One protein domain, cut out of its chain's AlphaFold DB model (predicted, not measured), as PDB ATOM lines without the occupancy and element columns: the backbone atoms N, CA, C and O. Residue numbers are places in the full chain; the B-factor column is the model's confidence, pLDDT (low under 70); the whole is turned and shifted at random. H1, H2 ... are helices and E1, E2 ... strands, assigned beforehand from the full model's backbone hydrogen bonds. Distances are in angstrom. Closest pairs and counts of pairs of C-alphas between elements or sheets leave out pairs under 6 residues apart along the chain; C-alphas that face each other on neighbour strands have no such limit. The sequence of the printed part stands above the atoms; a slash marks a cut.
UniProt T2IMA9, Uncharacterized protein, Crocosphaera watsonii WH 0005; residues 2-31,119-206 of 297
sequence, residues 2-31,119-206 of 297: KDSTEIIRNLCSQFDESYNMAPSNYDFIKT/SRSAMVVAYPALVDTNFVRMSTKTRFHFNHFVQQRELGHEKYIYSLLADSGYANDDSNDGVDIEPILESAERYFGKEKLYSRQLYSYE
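What this domain is: This is residues 2 to 31 and 119 to 206 of the 297 residues of an uncharacterized protein of Crocosphaera watsonii WH 0005 (UniProt T2IMA9). One twisted sheet of five strands has the helix H2 packed across one of its faces, while the longest helix, H1, lies beyond the edge strand E2 and meets one end of H2. The tip of the E3 and E4 hairpin, residues 154 to 159, sticks out from the body, and the short H3 sits at the corner after H2. The printed part has 118 residues, with three named helices and five named strands in the order H1 E1 E2 E3 E4 H2 H3 E5; the sheet runs E2 E3 E4 E1 E5, antiparallel throughout, and the class is mixed, helices and strands. The whole is compact, with a radius of gyration of the C-alphas of 15.0 A and spans of 43 by 38 by 30 A.

How they stand to each other: E2, residues 135 to 137, E3, residues 146 to 155, and E4, residues 158 to 166, form a meander, each strand the antiparallel neighbour of the one before, in two hairpins. N 137 and O 146 are 2.8 A apart, and N 151 and O 162 are 2.9 A apart, both within hydrogen-bond range. E1, residues 119 to 127, pairs with E4, with N 126 and O 163 at 2.9 A, and completes a Greek key, a meander whose last strand is also the neighbour of the strand before it. The edge strand E5, residues 201 to 206, pairs with E1, with N 125 and O 203 at 2.8 A. H2, residues 182 to 192, is on the sheet at a height of 8.3 A, making two layers, a sheet with a helix on one face. It is over E4 and only just not over E1, on which 2 of its C-alphas fall; it runs across the strands, only just, at 62 degrees to E4 on the local plane. The closest C-alphas of H2 and E4 are those of Ile 184 and Ala 166, 6.1 A apart. H3, residues 194 to 198, is not on the sheet and only just touches H2, only at the corner by their link, with 3 pairs of C-alphas within 8 A; the closest are Glu 189 and Leu 197, 6.2 A. E4, H2, H3 and E5 form a split strand-helix-strand unit, two strands running the same way with E1 between them, and its crossover is right-handed. H1, residues 3 to 17, only grazes the sheet with residues 4 to 12. Its residues 11 to 15 alone touch H2, at a steep tilt of 60 degrees, opposite ways; the closest C-alphas are those of Phe 15 and Arg 190, 4.9 A. In H1, H2 and H3 every O i to N i+4 pair is within hydrogen-bond range.

Where its parts are: E3 is 28.3 A long from first to last C-alpha, E1 26.5 A, E4 25.4 A, H1 21.1 A, E5 17.4 A and H2 14.9 A. H1 begins at C-alpha 3, (23.398, 22.985, 0.138), E1 at C-alpha 119, (28.784, 31.168, 35.382), and E5 ends at C-alpha 206, (19.113, 30.488, 32.042).

The domain as a whole: The two C-alphas farthest apart are those of Ala 22 and Gly 156, 47.1 A. Residues 32 to 118 are not printed, and C-alphas 31 and 119 are 26.4 A apart across the cut. The link from E4 to H2, 15 residues, is long. Mean pLDDT of the printed part is 88.1; residues 2 to 3 and 172 to 178 are under 70.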
ATOM      1  N   LYS A   2      25.753  19.649  -0.770       50.38
ATOM      2  CA  LYS A   2      26.360  20.934  -1.211       50.38
ATOM      3  C   LYS A   2      25.635  22.163  -0.625       50.38
ATOM      4  O   LYS A   2      26.268  23.172  -0.357       50.38
ATOM      5  N   ASP A   3      24.350  21.978  -0.336       66.38
ATOM      6  CA  ASP A   3      23.398  22.985   0.138       66.38
ATOM      7  C   ASP A   3      23.755  23.641   1.489       66.38
ATOM      8  O   ASP A   3      23.774  24.857   1.615       66.38
ATOM      9  N   SER A   4      24.161  22.865   2.505       79.19
ATOM     10  CA  SER A   4      24.344  23.410   3.862       79.19
ATOM     11  C   SER A   4      25.510  24.396   3.986       79.19
ATOM     12  O   SER A   4      25.414  25.377   4.716       79.19
ATOM     13  N   THR A   5      26.615  24.182   3.265       85.50
ATOM     14  CA  THR A   5      27.742  25.132   3.265       85.50
ATOM     15  C   THR A   5      27.378  26.436   2.558       85.50
ATOM     16  O   THR A   5      27.839  27.497   2.970       85.50
ATOM     17  N   GLU A   6      26.553  26.370   1.514       88.50
ATOM     18  CA  GLU A   6      26.054  27.553   0.815       88.50
ATOM     19  C   GLU A   6      25.077  28.344   1.689       88.50
ATOM     20  O   GLU A   6      25.258  29.548   1.854       88.50
ATOM     21  N   ILE A   7      24.139  27.660   2.354       89.75
ATOM     22  CA  ILE A   7      23.231  28.267   3.336       89.75
ATOM     23  C   ILE A   7      24.024  28.992   4.431       89.75
ATOM     24  O   ILE A   7      23.780  30.171   4.676       89.75
ATOM     25  N   ILE A   8      25.002  28.329   5.061       91.81
ATOM     26  CA  ILE A   8      25.807  28.956   6.124       91.81
ATOM     27  C   ILE A   8      26.607  30.138   5.570       91.81
ATOM     28  O   ILE A   8      26.694  31.171   6.227       91.81
ATOM     29  N   ARG A   9      27.167  30.030   4.358       90.81
ATOM     30  CA  ARG A   9      27.876  31.148   3.726       90.81
ATOM     31  C   ARG A   9      26.960  32.353   3.546       90.81
ATOM     32  O   ARG A   9      27.363  33.445   3.924       90.81
ATOM     33  N   ASN A  10      25.741  32.151   3.055       91.06
ATOM     34  CA  ASN A  10      24.767  33.225   2.871       91.06
ATOM     35  C   ASN A  10      24.380  33.874   4.208       91.06
ATOM     36  O   ASN A  10      24.363  35.098   4.301       91.06
ATOM     37  N   LEU A  11      24.157  33.075   5.260       93.12
ATOM     38  CA  LEU A  11      23.898  33.590   6.614       93.12
ATOM     39  C   LEU A  11      25.070  34.440   7.130       93.12
ATOM     40  O   LEU A  11      24.870  35.525   7.675       93.12
ATOM     41  N   CYS A  12      26.303  33.966   6.952       91.38
ATOM     42  CA  CYS A  12      27.499  34.698   7.362       91.38
ATOM     43  C   CYS A  12      27.719  35.982   6.546       91.38
ATOM     44  O   CYS A  12      28.105  37.001   7.116       91.38
ATOM     45  N   SER A  13      27.451  35.957   5.237       90.25
ATOM     46  CA  SER A  13      27.493  37.146   4.379       90.25
ATOM     47  C   SER A  13      26.470  38.189   4.824       90.25
ATOM     48  O   SER A  13      26.844  39.339   5.025       90.25
ATOM     49  N   GLN A  14      25.226  37.777   5.085       91.38
ATOM     50  CA  GLN A  14      24.180  38.661   5.604       91.38
ATOM     51  C   GLN A  14      24.593  39.305   6.937       91.38
ATOM     52  O   GLN A  14      24.393  40.504   7.154       91.38
ATOM     53  N   PHE A  15      25.218  38.530   7.827       92.38
ATOM     54  CA  PHE A  15      25.738  39.072   9.076       92.38
ATOM     55  C   PHE A  15      26.803  40.146   8.833       92.38
ATOM     56  O   PHE A  15      26.745  41.205   9.460       92.38
ATOM     57  N   ASP A  16      27.779  39.897   7.959       90.88
ATOM     58  CA  ASP A  16      28.852  40.860   7.683       90.88
ATOM     59  C   ASP A  16      28.311  42.134   7.012       90.88
ATOM     60  O   ASP A  16      28.672  43.247   7.406       90.88
ATOM     61  N   GLU A  17      27.363  41.986   6.084       90.75
ATOM     62  CA  GLU A  17      26.643  43.097   5.452       90.75
ATOM     63  C   GLU A  17      25.894  43.953   6.483       90.75
ATOM     64  O   GLU A  17      25.917  45.179   6.394       90.75
ATOM     65  N   SER A  18      25.326  43.343   7.534       91.19
ATOM     66  CA  SER A  18      24.667  44.078   8.630       91.19
ATOM     67  C   SER A  18      25.604  45.013   9.415       91.19
ATOM     68  O   SER A  18      25.141  45.890  10.149       91.19
ATOM     69  N   TYR A  19      26.923  44.830   9.280       88.75
ATOM     70  CA  TYR A  19      27.961  45.701   9.838       88.75
ATOM     71  C   TYR A  19      28.597  46.626   8.792       88.75
ATOM     72  O   TYR A  19      29.571  47.309   9.107       88.75
ATOM     73  N   ASN A  20      28.065  46.670   7.565       89.88
ATOM     74  CA  ASN A  20      28.682  47.333   6.412       89.88
ATOM     75  C   ASN A  20      30.124  46.853   6.168       89.88
ATOM     76  O   ASN A  20      31.002  47.633   5.795       89.88
ATOM     77  N   MET A  21      30.387  45.570   6.430       86.25
ATOM     78  CA  MET A  21      31.686  44.948   6.202       86.25
ATOM     79  C   MET A  21      31.671  44.172   4.887       86.25
ATOM     80  O   MET A  21      30.662  43.580   4.509       86.25
ATOM     81  N   ALA A  22      32.814  44.139   4.198       83.31
ATOM     82  CA  ALA A  22      32.998  43.192   3.105       83.31
ATOM     83  C   ALA A  22      32.878  41.754   3.655       83.31
ATOM     84  O   ALA A  22      33.381  41.506   4.758       83.31
ATOM     85  N   PRO A  23      32.260  40.813   2.913       79.94
ATOM     86  CA  PRO A  23      32.135  39.429   3.355       79.94
ATOM     87  C   PRO A  23      33.492  38.842   3.745       79.94
ATOM     88  O   PRO A  23      34.448  38.871   2.964       79.94
ATOM     89  N   SER A  24      33.578  38.314   4.964       81.31
ATOM     90  CA  SER A  24      34.806  37.694   5.452       81.31
ATOM     91  C   SER A  24      35.103  36.419   4.662       81.31
ATOM     92  O   SER A  24      34.198  35.684   4.260       81.31
ATOM     93  N   ASN A  25      36.385  36.103   4.481       83.81
ATOM     94  CA  ASN A  25      36.774  34.793   3.974       83.81
ATOM     95  C   ASN A  25      36.700  33.768   5.115       83.81
ATOM     96  O   ASN A  25      37.649  33.616   5.882       83.81
ATOM     97  N   TYR A  26      35.540  33.135   5.278       84.94
ATOM     98  CA  TYR A  26      35.309  32.154   6.335       84.94
ATOM     99  C   TYR A  26      35.986  30.816   6.035       84.94
ATOM    100  O   TYR A  26      35.728  30.199   4.999       84.94
ATOM    101  N   ASP A  27      36.748  30.313   7.005       88.25
ATOM    102  CA  ASP A  27      37.181  28.919   7.028       88.25
ATOM    103  C   ASP A  27      36.041  28.031   7.538       88.25
ATOM    104  O   ASP A  27      35.585  28.146   8.678       88.25
ATOM    105  N   PHE A  28      35.567  27.120   6.687       89.00
ATOM    106  CA  PHE A  28      34.494  26.192   7.033       89.00
ATOM    107  C   PHE A  28      35.068  24.866   7.524       89.00
ATOM    108  O   PHE A  28      35.605  24.080   6.744       89.00
ATOM    109  N   ILE A  29      34.883  24.584   8.813       89.75
ATOM    110  CA  ILE A  29      35.248  23.302   9.420       89.75
ATOM    111  C   ILE A  29      33.986  22.457   9.573       89.75
ATOM    112  O   ILE A  29      33.041  22.843  10.260       89.75
ATOM    113  N   LYS A  30      33.970  21.280   8.944       88.19
ATOM    114  CA  LYS A  30      32.916  20.282   9.156       88.19
ATOM    115  C   LYS A  30      33.298  19.412  10.347       88.19
ATOM    116  O   LYS A  30      34.337  18.759  10.316       88.19
ATOM    117  N   THR A  31      32.454  19.406  11.371       84.00
ATOM    118  CA  THR A  31      32.605  18.550  12.551       84.00
ATOM    119  C   THR A  31      31.634  17.371  12.486       84.00
ATOM    120  O   THR A  31      30.582  17.457  11.852       84.00
ATOM    121  N   SER A 119      29.037  30.236  36.476       80.62
ATOM    122  CA  SER A 119      28.784  31.168  35.382       80.62
ATOM    123  C   SER A 119      27.394  30.905  34.838       80.62
ATOM    124  O   SER A 119      27.062  29.743  34.587       80.62
ATOM    125  N   ARG A 120      26.616  31.963  34.638       84.88
ATOM    126  CA  ARG A 120      25.300  31.875  34.010       84.88
ATOM    127  C   ARG A 120      25.393  32.241  32.541       84.88
ATOM    128  O   ARG A 120      26.103  33.181  32.193       84.88
ATOM    129  N   SER A 121      24.668  31.523  31.699       87.50
ATOM    130  CA  SER A 121      24.484  31.846  30.283       87.50
ATOM    131  C   SER A 121      23.009  31.734  29.924       87.50
ATOM    132  O   SER A 121      22.304  30.897  30.486       87.50
ATOM    133  N   ALA A 122      22.554  32.531  28.967       91.06
ATOM    134  CA  ALA A 122      21.199  32.434  28.453       91.06
ATOM    135  C   ALA A 122      21.145  31.550  27.206       91.06
ATOM    136  O   ALA A 122      22.113  31.425  26.455       91.06
ATOM    137  N   MET A 123      19.981  30.952  26.987       93.38
ATOM    138  CA  MET A 123      19.629  30.231  25.771       93.38
ATOM    139  C   MET A 123      18.301  30.782  25.260       93.38
ATOM    140  O   MET A 123      17.401  31.046  26.058       93.38
ATOM    141  N   VAL A 124      18.154  30.900  23.941       95.75
ATOM    142  CA  VAL A 124      16.886  31.272  23.298       95.75
ATOM    143  C   VAL A 124      16.388  30.120  22.430       95.75
ATOM    144  O   VAL A 124      17.137  29.520  21.661       95.75
ATOM    145  N   VAL A 125      15.106  29.804  22.556       96.38
ATOM    146  CA  VAL A 125      14.375  28.827  21.751       96.38
ATOM    147  C   VAL A 125      13.535  29.592  20.737       96.38
ATOM    148  O   VAL A 125      12.730  30.430  21.136       96.38
ATOM    149  N   ALA A 126      13.678  29.284  19.449       97.12
ATOM    150  CA  ALA A 126      12.793  29.792  18.401       97.12
ATOM    151  C   ALA A 126      12.019  28.638  17.753       97.12
ATOM    152  O   ALA A 126      12.626  27.722  17.184       97.12
ATOM    153  N   TYR A 127      10.689  28.690  17.833       95.19
ATOM    154  CA  TYR A 127       9.786  27.691  17.263       95.19
ATOM    155  C   TYR A 127       8.785  28.333  16.284       95.19
ATOM    156  O   TYR A 127       8.160  29.338  16.624       95.19
ATOM    157  N   PRO A 128       8.601  27.773  15.072       95.19
ATOM    158  CA  PRO A 128       9.374  26.682  14.465       95.19
ATOM    159  C   PRO A 128      10.827  27.088  14.152       95.19
ATOM    160  O   PRO A 128      11.181  28.266  14.201       95.19
ATOM    161  N   ALA A 129      11.684  26.118  13.817       96.44
ATOM    162  CA  ALA A 129      13.093  26.378  13.513       96.44
ATOM    163  C   ALA A 129      13.303  27.457  12.429       96.44
ATOM    164  O   ALA A 129      12.537  27.619  11.476       96.44
ATOM    165  N   LEU A 130      14.390  28.213  12.586       96.69
ATOM    166  CA  LEU A 130      14.769  29.323  11.701       96.69
ATOM    167  C   LEU A 130      15.367  28.811  10.387       96.69
ATOM    168  O   LEU A 130      15.068  29.337   9.315       96.69
ATOM    169  N   VAL A 131      16.207  27.787  10.473       94.50
ATOM    170  CA  VAL A 131      16.810  27.056   9.353       94.50
ATOM    171  C   VAL A 131      16.956  25.592   9.766       94.50
ATOM    172  O   VAL A 131      16.830  25.273  10.945       94.50
ATOM    173  N   ASP A 132      17.218  24.710   8.809       92.56
ATOM    174  CA  ASP A 132      17.368  23.259   8.998       92.56
ATOM    175  C   ASP A 132      18.826  22.808   9.212       92.56
ATOM    176  O   ASP A 132      19.110  21.620   9.357       92.56
ATOM    177  N   THR A 133      19.760  23.760   9.242       91.44
ATOM    178  CA  THR A 133      21.200  23.508   9.272       91.44
ATOM    179  C   THR A 133      21.805  24.029  10.570       91.44
ATOM    180  O   THR A 133      21.671  25.208  10.877       91.44
ATOM    181  N   ASN A 134      22.517  23.165  11.299       92.94
ATOM    182  CA  ASN A 134      23.307  23.553  12.472       92.94
ATOM    183  C   ASN A 134      24.571  24.297  12.050       92.94
ATOM    184  O   ASN A 134      25.260  23.861  11.123       92.94
ATOM    185  N   PHE A 135      24.938  25.342  12.785       93.31
ATOM    186  CA  PHE A 135      26.245  25.964  12.629       93.31
ATOM    187  C   PHE A 135      26.704  26.672  13.901       93.31
ATOM    188  O   PHE A 135      25.919  27.084  14.753       93.31
ATOM    189  N   VAL A 136      28.018  26.830  13.998       92.75
ATOM    190  CA  VAL A 136      28.676  27.587  15.054       92.75
ATOM    191  C   VAL A 136      29.644  28.549  14.392       92.75
ATOM    192  O   VAL A 136      30.481  28.133  13.588       92.75
ATOM    193  N   ARG A 137      29.558  29.830  14.743       91.69
ATOM    194  CA  ARG A 137      30.587  30.808  14.406       91.69
ATOM    195  C   ARG A 137      31.515  30.989  15.589       91.69
ATOM    196  O   ARG A 137      31.095  31.385  16.673       91.69
ATOM    197  N   MET A 138      32.798  30.782  15.331       89.88
ATOM    198  CA  MET A 138      33.879  31.167  16.228       89.88
ATOM    199  C   MET A 138      34.621  32.364  15.637       89.88
ATOM    200  O   MET A 138      34.748  32.504  14.422       89.88
ATOM    201  N   SER A 139      35.107  33.245  16.502       86.38
ATOM    202  CA  SER A 139      35.856  34.442  16.116       86.38
ATOM    203  C   SER A 139      36.908  34.769  17.171       86.38
ATOM    204  O   SER A 139      36.788  34.368  18.325       86.38
ATOM    205  N   THR A 140      37.934  35.536  16.822       85.00
ATOM    206  CA  THR A 140      38.857  36.091  17.828       85.00
ATOM    207  C   THR A 140      38.172  37.119  18.732       85.00
ATOM    208  O   THR A 140      38.642  37.381  19.836       85.00
ATOM    209  N   LYS A 141      37.036  37.682  18.294       85.31
ATOM    210  CA  LYS A 141      36.189  38.578  19.089       85.31
ATOM    211  C   LYS A 141      34.973  37.806  19.601       85.31
ATOM    212  O   LYS A 141      34.133  37.393  18.806       85.31
ATOM    213  N   THR A 142      34.859  37.661  20.919       81.62
ATOM    214  CA  THR A 142      33.776  36.916  21.599       81.62
ATOM    215  C   THR A 142      32.380  37.406  21.230       81.62
ATOM    216  O   THR A 142      31.487  36.599  21.019       81.62
ATOM    217  N   ARG A 143      32.200  38.717  21.024       81.94
ATOM    218  CA  ARG A 143      30.924  39.310  20.572       81.94
ATOM    219  C   ARG A 143      30.400  38.787  19.225       81.94
ATOM    220  O   ARG A 143      29.302  39.137  18.827       81.94
ATOM    221  N   PHE A 144      31.217  38.055  18.470       87.00
ATOM    222  CA  PHE A 144      30.836  37.442  17.195       87.00
ATOM    223  C   PHE A 144      30.696  35.921  17.293       87.00
ATOM    224  O   PHE A 144      30.538  35.255  16.272       87.00
ATOM    225  N   HIS A 145      30.804  35.353  18.496       92.06
ATOM    226  CA  HIS A 145      30.486  33.948  18.714       92.06
ATOM    227  C   HIS A 145      28.978  33.771  18.656       92.06
ATOM    228  O   HIS A 145      28.239  34.530  19.271       92.06
ATOM    229  N   PHE A 146      28.532  32.762  17.921       94.38
ATOM    230  CA  PHE A 146      27.116  32.457  17.804       94.38
ATOM    231  C   PHE A 146      26.931  30.973  17.536       94.38
ATOM    232  O   PHE A 146      27.627  30.396  16.701       94.38
ATOM    233  N   ASN A 147      25.986  30.370  18.238       94.38
ATOM    234  CA  ASN A 147      25.644  28.964  18.144       94.38
ATOM    235  C   ASN A 147      24.188  28.849  17.707       94.38
ATOM    236  O   ASN A 147      23.291  29.353  18.383       94.38
ATOM    237  N   HIS A 148      23.955  28.136  16.610       95.31
ATOM    238  CA  HIS A 148      22.627  27.753  16.159       95.31
ATOM    239  C   HIS A 148      22.550  26.231  16.044       95.31
ATOM    240  O   HIS A 148      23.304  25.600  15.299       95.31
ATOM    241  N   PHE A 149      21.624  25.647  16.801       94.12
ATOM    242  CA  PHE A 149      21.352  24.215  16.780       94.12
ATOM    243  C   PHE A 149      19.867  23.950  16.570       94.12
ATOM    244  O   PHE A 149      19.038  24.246  17.424       94.12
ATOM    245  N   VAL A 150      19.531  23.316  15.462       93.69
ATOM    246  CA  VAL A 150      18.246  22.682  15.216       93.69
ATOM    247  C   VAL A 150      18.111  21.455  16.105       93.69
ATOM    248  O   VAL A 150      18.947  20.548  16.098       93.69
ATOM    249  N   GLN A 151      17.023  21.417  16.857       92.31
ATOM    250  CA  GLN A 151      16.589  20.246  17.595       92.31
ATOM    251  C   GLN A 151      15.310  19.701  16.980       92.31
ATOM    252  O   GLN A 151      14.435  20.448  16.545       92.31
ATOM    253  N   GLN A 152      15.204  18.379  17.003       91.12
ATOM    254  CA  GLN A 152      13.983  17.655  16.705       91.12
ATOM    255  C   GLN A 152      13.588  16.866  17.947       91.12
ATOM    256  O   GLN A 152      14.416  16.145  18.518       91.12
ATOM    257  N   ARG A 153      12.332  17.002  18.358       88.31
ATOM    258  CA  ARG A 153      11.739  16.245  19.456       88.31
ATOM    259  C   ARG A 153      10.370  15.728  19.049       88.31
ATOM    260  O   ARG A 153       9.663  16.370  18.276       88.31
ATOM    261  N   GLU A 154      10.036  14.555  19.554       85.75
ATOM    262  CA  GLU A 154       8.750  13.907  19.329       85.75
ATOM    263  C   GLU A 154       8.036  13.804  20.668       85.75
ATOM    264  O   GLU A 154       8.635  13.414  21.672       85.75
ATOM    265  N   LEU A 155       6.768  14.193  20.681       77.94
ATOM    266  CA  LEU A 155       5.916  14.146  21.855       77.94
ATOM    267  C   LEU A 155       4.562  13.581  21.425       77.94
ATOM    268  O   LEU A 155       3.796  14.226  20.712       77.94
ATOM    269  N   GLY A 156       4.288  12.335  21.814       78.19
ATOM    270  CA  GLY A 156       3.133  11.605  21.295       78.19
ATOM    271  C   GLY A 156       3.221  11.439  19.774       78.19
ATOM    272  O   GLY A 156       4.147  10.808  19.273       78.19
ATOM    273  N   HIS A 157       2.255  12.007  19.048       79.38
ATOM    274  CA  HIS A 157       2.219  11.999  17.578       79.38
ATOM    275  C   HIS A 157       2.741  13.293  16.944       79.38
ATOM    276  O   HIS A 157       2.779  13.404  15.718       79.38
ATOM    277  N   GLU A 158       3.130  14.272  17.757       86.25
ATOM    278  CA  GLU A 158       3.566  15.577  17.284       86.25
ATOM    279  C   GLU A 158       5.084  15.679  17.231       86.25
ATOM    280  O   GLU A 158       5.819  15.140  18.063       86.25
ATOM    281  N   LYS A 159       5.551  16.408  16.220       89.75
ATOM    282  CA  LYS A 159       6.964  16.615  15.948       89.75
ATOM    283  C   LYS A 159       7.298  18.094  16.084       89.75
ATOM    284  O   LYS A 159       6.836  18.923  15.303       89.75
ATOM    285  N   TYR A 160       8.168  18.400  17.032       91.38
ATOM    286  CA  TYR A 160       8.639  19.745  17.320       91.38
ATOM    287  C   TYR A 160      10.036  19.927  16.734       91.38
ATOM    288  O   TYR A 160      10.981  19.235  17.123       91.38
ATOM    289  N   ILE A 161      10.171  20.854  15.784       94.12
ATOM    290  CA  ILE A 161      11.459  21.251  15.208       94.12
ATOM    291  C   ILE A 161      11.696  22.721  15.555       94.12
ATOM    292  O   ILE A 161      10.942  23.591  15.120       94.12
ATOM    293  N   TYR A 162      12.735  22.997  16.337       94.88
ATOM    294  CA  TYR A 162      13.034  24.330  16.865       94.88
ATOM    295  C   TYR A 162      14.526  24.652  16.774       94.88
ATOM    296  O   TYR A 162      15.367  23.755  16.737       94.88
ATOM    297  N   SER A 163      14.856  25.942  16.748       96.12
ATOM    298  CA  SER A 163      16.234  26.421  16.886       96.12
ATOM    299  C   SER A 163      16.555  26.671  18.355       96.12
ATOM    300  O   SER A 163      15.781  27.324  19.050       96.12
ATOM    301  N   LEU A 164      17.731  26.238  18.793       95.38
ATOM    302  CA  LEU A 164      18.410  26.725  19.987       95.38
ATOM    303  C   LEU A 164      19.479  27.728  19.573       95.38
ATOM    304  O   LEU A 164      20.334  27.420  18.740       95.38
ATOM    305  N   LEU A 165      19.414  28.911  20.170       96.00
ATOM    306  CA  LEU A 165      20.328  30.021  19.957       96.00
ATOM    307  C   LEU A 165      21.099  30.278  21.246       96.00
ATOM    308  O   LEU A 165      20.514  30.315  22.331       96.00
ATOM    309  N   ALA A 166      22.404  30.462  21.111       93.62
ATOM    310  CA  ALA A 166      23.281  30.836  22.209       93.62
ATOM    311  C   ALA A 166      24.488  31.602  21.675       93.62
ATOM    312  O   ALA A 166      24.842  31.478  20.502       93.62
ATOM    313  N   ASP A 167      25.175  32.323  22.544       87.81
ATOM    314  CA  ASP A 167      26.460  32.941  22.247       87.81
ATOM    315  C   ASP A 167      27.515  32.506  23.282       87.81
ATOM    316  O   ASP A 167      27.346  31.519  24.003       87.81
ATOM    317  N   SER A 168      28.663  33.186  23.300       79.06
ATOM    318  CA  SER A 168      29.694  32.975  24.326       79.06
ATOM    319  C   SER A 168      29.515  33.855  25.567       79.06
ATOM    320  O   SER A 168      30.412  33.895  26.410       79.06
ATOM    321  N   GLY A 169      28.422  34.615  25.647       75.75
ATOM    322  CA  GLY A 169      28.122  35.513  26.748       75.75
ATOM    323  C   GLY A 169      27.879  34.730  28.031       75.75
ATOM    324  O   GLY A 169      27.126  33.756  28.064       75.75
ATOM    325  N   TYR A 170      28.542  35.142  29.107       72.75
ATOM    326  CA  TYR A 170      28.262  34.625  30.438       72.75
ATOM    327  C   TYR A 170      28.392  35.726  31.484       72.75
ATOM    328  O   TYR A 170      29.312  36.546  31.435       72.75
ATOM    329  N   ALA A 171      27.493  35.705  32.460       72.44
ATOM    330  CA  ALA A 171      27.584  36.515  33.664       72.44
ATOM    331  C   ALA A 171      28.258  35.707  34.783       72.44
ATOM    332  O   ALA A 171      28.126  34.477  34.860       72.44
ATOM    333  N   ASN A 172      29.001  36.388  35.656       66.50
ATOM    334  CA  ASN A 172      29.415  35.774  36.915       66.50
ATOM    335  C   ASN A 172      28.183  35.654  37.811       66.50
ATOM    336  O   ASN A 172      27.432  36.607  37.951       66.50
ATOM    337  N   ASP A 173      28.015  34.504  38.454       67.38
ATOM    338  CA  ASP A 173      26.834  34.190  39.269       67.38
ATOM    339  C   ASP A 173      26.646  35.092  40.510       67.38
ATOM    340  O   ASP A 173      25.602  35.058  41.150       67.38
ATOM    341  N   ASP A 174      27.649  35.909  40.846       61.91
ATOM    342  CA  ASP A 174      27.590  36.876  41.948       61.91
ATOM    343  C   ASP A 174      26.791  38.152  41.590       61.91
ATOM    344  O   ASP A 174      26.546  38.983  42.467       61.91
ATOM    345  N   SER A 175      26.393  38.341  40.323       59.88
ATOM    346  CA  SER A 175      25.484  39.421  39.926       59.88
ATOM    347  C   SER A 175      24.028  38.995  40.119       59.88
ATOM    348  O   SER A 175      23.599  37.980  39.576       59.88
ATOM    349  N   ASN A 176      23.248  39.798  40.848       59.22
ATOM    350  CA  ASN A 176      21.792  39.618  40.957       59.22
ATOM    351  C   ASN A 176      21.047  39.920  39.647       59.22
ATOM    352  O   ASN A 176      19.850  39.652  39.552       59.22
ATOM    353  N   ASP A 177      21.738  40.485  38.660       64.56
ATOM    354  CA  ASP A 177      21.185  40.762  37.344       64.56
ATOM    355  C   ASP A 177      21.060  39.445  36.562       64.56
ATOM    356  O   ASP A 177      22.007  38.655  36.500       64.56
ATOM    357  N   GLY A 178      19.872  39.189  36.003       66.44
ATOM    358  CA  GLY A 178      19.636  38.053  35.109       66.44
ATOM    359  C   GLY A 178      20.526  38.111  33.865       66.44
ATOM    360  O   GLY A 178      21.133  39.141  33.561       66.44
ATOM    361  N   VAL A 179      20.627  37.002  33.134       79.12
ATOM    362  CA  VAL A 179      21.442  36.978  31.912       79.12
ATOM    363  C   VAL A 179      20.686  37.647  30.767       79.12
ATOM    364  O   VAL A 179      19.608  37.199  30.381       79.12
ATOM    365  N   ASP A 180      21.277  38.702  30.209       85.50
ATOM    366  CA  ASP A 180      20.713  39.433  29.078       85.50
ATOM    367  C   ASP A 180      20.671  38.566  27.805       85.50
ATOM    368  O   ASP A 180      21.682  37.994  27.390       85.50
ATOM    369  N   ILE A 181      19.487  38.468  27.197       91.69
ATOM    370  CA  ILE A 181      19.255  37.733  25.947       91.69
ATOM    371  C   ILE A 181      19.378  38.622  24.708       91.69
ATOM    372  O   ILE A 181      19.481  38.088  23.601       91.69
ATOM    373  N   GLU A 182      19.378  39.948  24.865       91.88
ATOM    374  CA  GLU A 182      19.420  40.895  23.748       91.88
ATOM    375  C   GLU A 182      20.625  40.660  22.825       91.88
ATOM    376  O   GLU A 182      20.418  40.590  21.613       91.88
ATOM    377  N   PRO A 183      21.856  40.384  23.312       91.31
ATOM    378  CA  PRO A 183      22.983  40.075  22.426       91.31
ATOM    379  C   PRO A 183      22.750  38.850  21.523       91.31
ATOM    380  O   PRO A 183      23.206  38.816  20.371       91.31
ATOM    381  N   ILE A 184      22.014  37.847  22.022       95.00
ATOM    382  CA  ILE A 184      21.655  36.642  21.265       95.00
ATOM    383  C   ILE A 184      20.619  36.997  20.196       95.00
ATOM    384  O   ILE A 184      20.761  36.567  19.047       95.00
ATOM    385  N   LEU A 185      19.601  37.788  20.550       95.81
ATOM    386  CA  LEU A 185      18.554  38.231  19.627       95.81
ATOM    387  C   LEU A 185      19.113  39.157  18.542       95.81
ATOM    388  O   LEU A 185      18.882  38.897  17.364       95.81
ATOM    389  N   GLU A 186      19.930  40.149  18.899       94.69
ATOM    390  CA  GLU A 186      20.615  41.029  17.949       94.69
ATOM    391  C   GLU A 186      21.476  40.232  16.965       94.69
ATOM    392  O   GLU A 186      21.445  40.464  15.754       94.69
ATOM    393  N   SER A 187      22.241  39.256  17.463       94.69
ATOM    394  CA  SER A 187      23.039  38.378  16.605       94.69
ATOM    395  C   SER A 187      22.148  37.548  15.680       94.69
ATOM    396  O   SER A 187      22.430  37.438  14.486       94.69
ATOM    397  N   ALA A 188      21.050  36.994  16.198       96.62
ATOM    398  CA  ALA A 188      20.096  36.217  15.418       96.62
ATOM    399  C   ALA A 188      19.396  37.062  14.340       96.62
ATOM    400  O   ALA A 188      19.261  36.603  13.207       96.62
ATOM    401  N   GLU A 189      19.012  38.304  14.640       96.62
ATOM    402  CA  GLU A 189      18.460  39.243  13.659       96.62
ATOM    403  C   GLU A 189      19.428  39.476  12.501       96.62
ATOM    404  O   GLU A 189      19.012  39.498  11.342       96.62
ATOM    405  N   ARG A 190      20.724  39.594  12.794       94.88
ATOM    406  CA  ARG A 190      21.756  39.799  11.770       94.88
ATOM    407  C   ARG A 190      21.927  38.585  10.864       94.88
ATOM    408  O   ARG A 190      22.071  38.763   9.660       94.88
ATOM    409  N   TYR A 191      21.864  37.367  11.406       95.19
ATOM    410  CA  TYR A 191      21.949  36.147  10.592       95.19
ATOM    411  C   TYR A 191      20.676  35.848   9.809       95.19
ATOM    412  O   TYR A 191      20.747  35.431   8.659       95.19
ATOM    413  N   PHE A 192      19.512  35.978  10.443       95.88
ATOM    414  CA  PHE A 192      18.262  35.428   9.916       95.88
ATOM    415  C   PHE A 192      17.315  36.495   9.367       95.88
ATOM    416  O   PHE A 192      16.427  36.162   8.585       95.88
ATOM    417  N   GLY A 193      17.508  37.761   9.739       95.94
ATOM    418  CA  GLY A 193      16.608  38.869   9.444       95.94
ATOM    419  C   GLY A 193      15.508  39.020  10.497       95.94
ATOM    420  O   GLY A 193      14.978  38.035  11.018       95.94
ATOM    421  N   LYS A 194      15.127  40.272  10.777       96.19
ATOM    422  CA  LYS A 194      14.119  40.641  11.782       96.19
ATOM    423  C   LYS A 194      12.775  39.942  11.564       96.19
ATOM    424  O   LYS A 194      12.258  39.295  12.468       96.19
ATOM    425  N   GLU A 195      12.225  40.031  10.353       96.25
ATOM    426  CA  GLU A 195      10.932  39.416  10.015       96.25
ATOM    427  C   GLU A 195      10.954  37.902  10.219       96.25
ATOM    428  O   GLU A 195      10.008  37.310  10.743       96.25
ATOM    429  N   LYS A 196      12.069  37.264   9.846       95.88
ATOM    430  CA  LYS A 196      12.238  35.832  10.029       95.88
ATOM    431  C   LYS A 196      12.322  35.491  11.511       95.88
ATOM    432  O   LYS A 196      11.612  34.599  11.937       95.88
ATOM    433  N   LEU A 197      13.113  36.192  12.316       97.44
ATOM    434  CA  LEU A 197      13.227  35.887  13.743       97.44
ATOM    435  C   LEU A 197      11.892  36.056  14.487       97.44
ATOM    436  O   LEU A 197      11.429  35.116  15.127       97.44
ATOM    437  N   TYR A 198      11.247  37.218  14.359       97.31
ATOM    438  CA  TYR A 198      10.079  37.575  15.178       97.31
ATOM    439  C   TYR A 198       8.741  37.036  14.671       97.31
ATOM    440  O   TYR A 198       7.722  37.198  15.334       97.31
ATOM    441  N   SER A 199       8.723  36.355  13.524       96.88
ATOM    442  CA  SER A 199       7.573  35.533  13.125       96.88
ATOM    443  C   SER A 199       7.522  34.180  13.849       96.88
ATOM    444  O   SER A 199       6.594  33.407  13.619       96.88
ATOM    445  N   ARG A 200       8.513  33.864  14.699       96.31
ATOM    446  CA  ARG A 200       8.545  32.654  15.534       96.31
ATOM    447  C   ARG A 200       8.081  32.966  16.951       96.31
ATOM    448  O   ARG A 200       8.186  34.093  17.424       96.31
ATOM    449  N   GLN A 201       7.648  31.926  17.653       95.31
ATOM    450  CA  GLN A 201       7.535  31.947  19.104       95.31
ATOM    451  C   GLN A 201       8.941  31.882  19.703       95.31
ATOM    452  O   GLN A 201       9.716  30.975  19.376       95.31
ATOM    453  N   LEU A 202       9.270  32.858  20.548       95.94
ATOM    454  CA  LEU A 202      10.569  32.980  21.198       95.94
ATOM    455  C   LEU A 202      10.421  32.735  22.695       95.94
ATOM    456  O   LEU A 202       9.557  33.318  23.346       95.94
ATOM    457  N   TYR A 203      11.300  31.904  23.236       94.75
ATOM    458  CA  TYR A 203      11.384  31.623  24.664       94.75
ATOM    459  C   TYR A 203      12.837  31.685  25.106       94.75
ATOM    460  O   TYR A 203      13.734  31.445  24.301       94.75
ATOM    461  N   SER A 204      13.089  31.954  26.380       92.88
ATOM    462  CA  SER A 204      14.442  31.961  26.927       92.88
ATOM    463  C   SER A 204      14.521  31.214  28.248       92.88
ATOM    464  O   SER A 204      13.531  31.061  28.962       92.88
ATOM    465  N   TYR A 205      15.714  30.713  28.555       90.75
ATOM    466  CA  TYR A 205      16.025  30.143  29.858       90.75
ATOM    467  C   TYR A 205      17.490  30.347  30.211       90.75
ATOM    468  O   TYR A 205      18.359  30.423  29.338       90.75
ATOM    469  N   GLU A 206      17.760  30.408  31.510       88.31
ATOM    470  CA  GLU A 206      19.113  30.488  32.042       88.31
ATOM    471  C   GLU A 206      19.687  29.089  32.277       88.31
ATOM    472  O   GLU A 206      18.998  28.156  32.693       88.31
TER     473      GLU A 206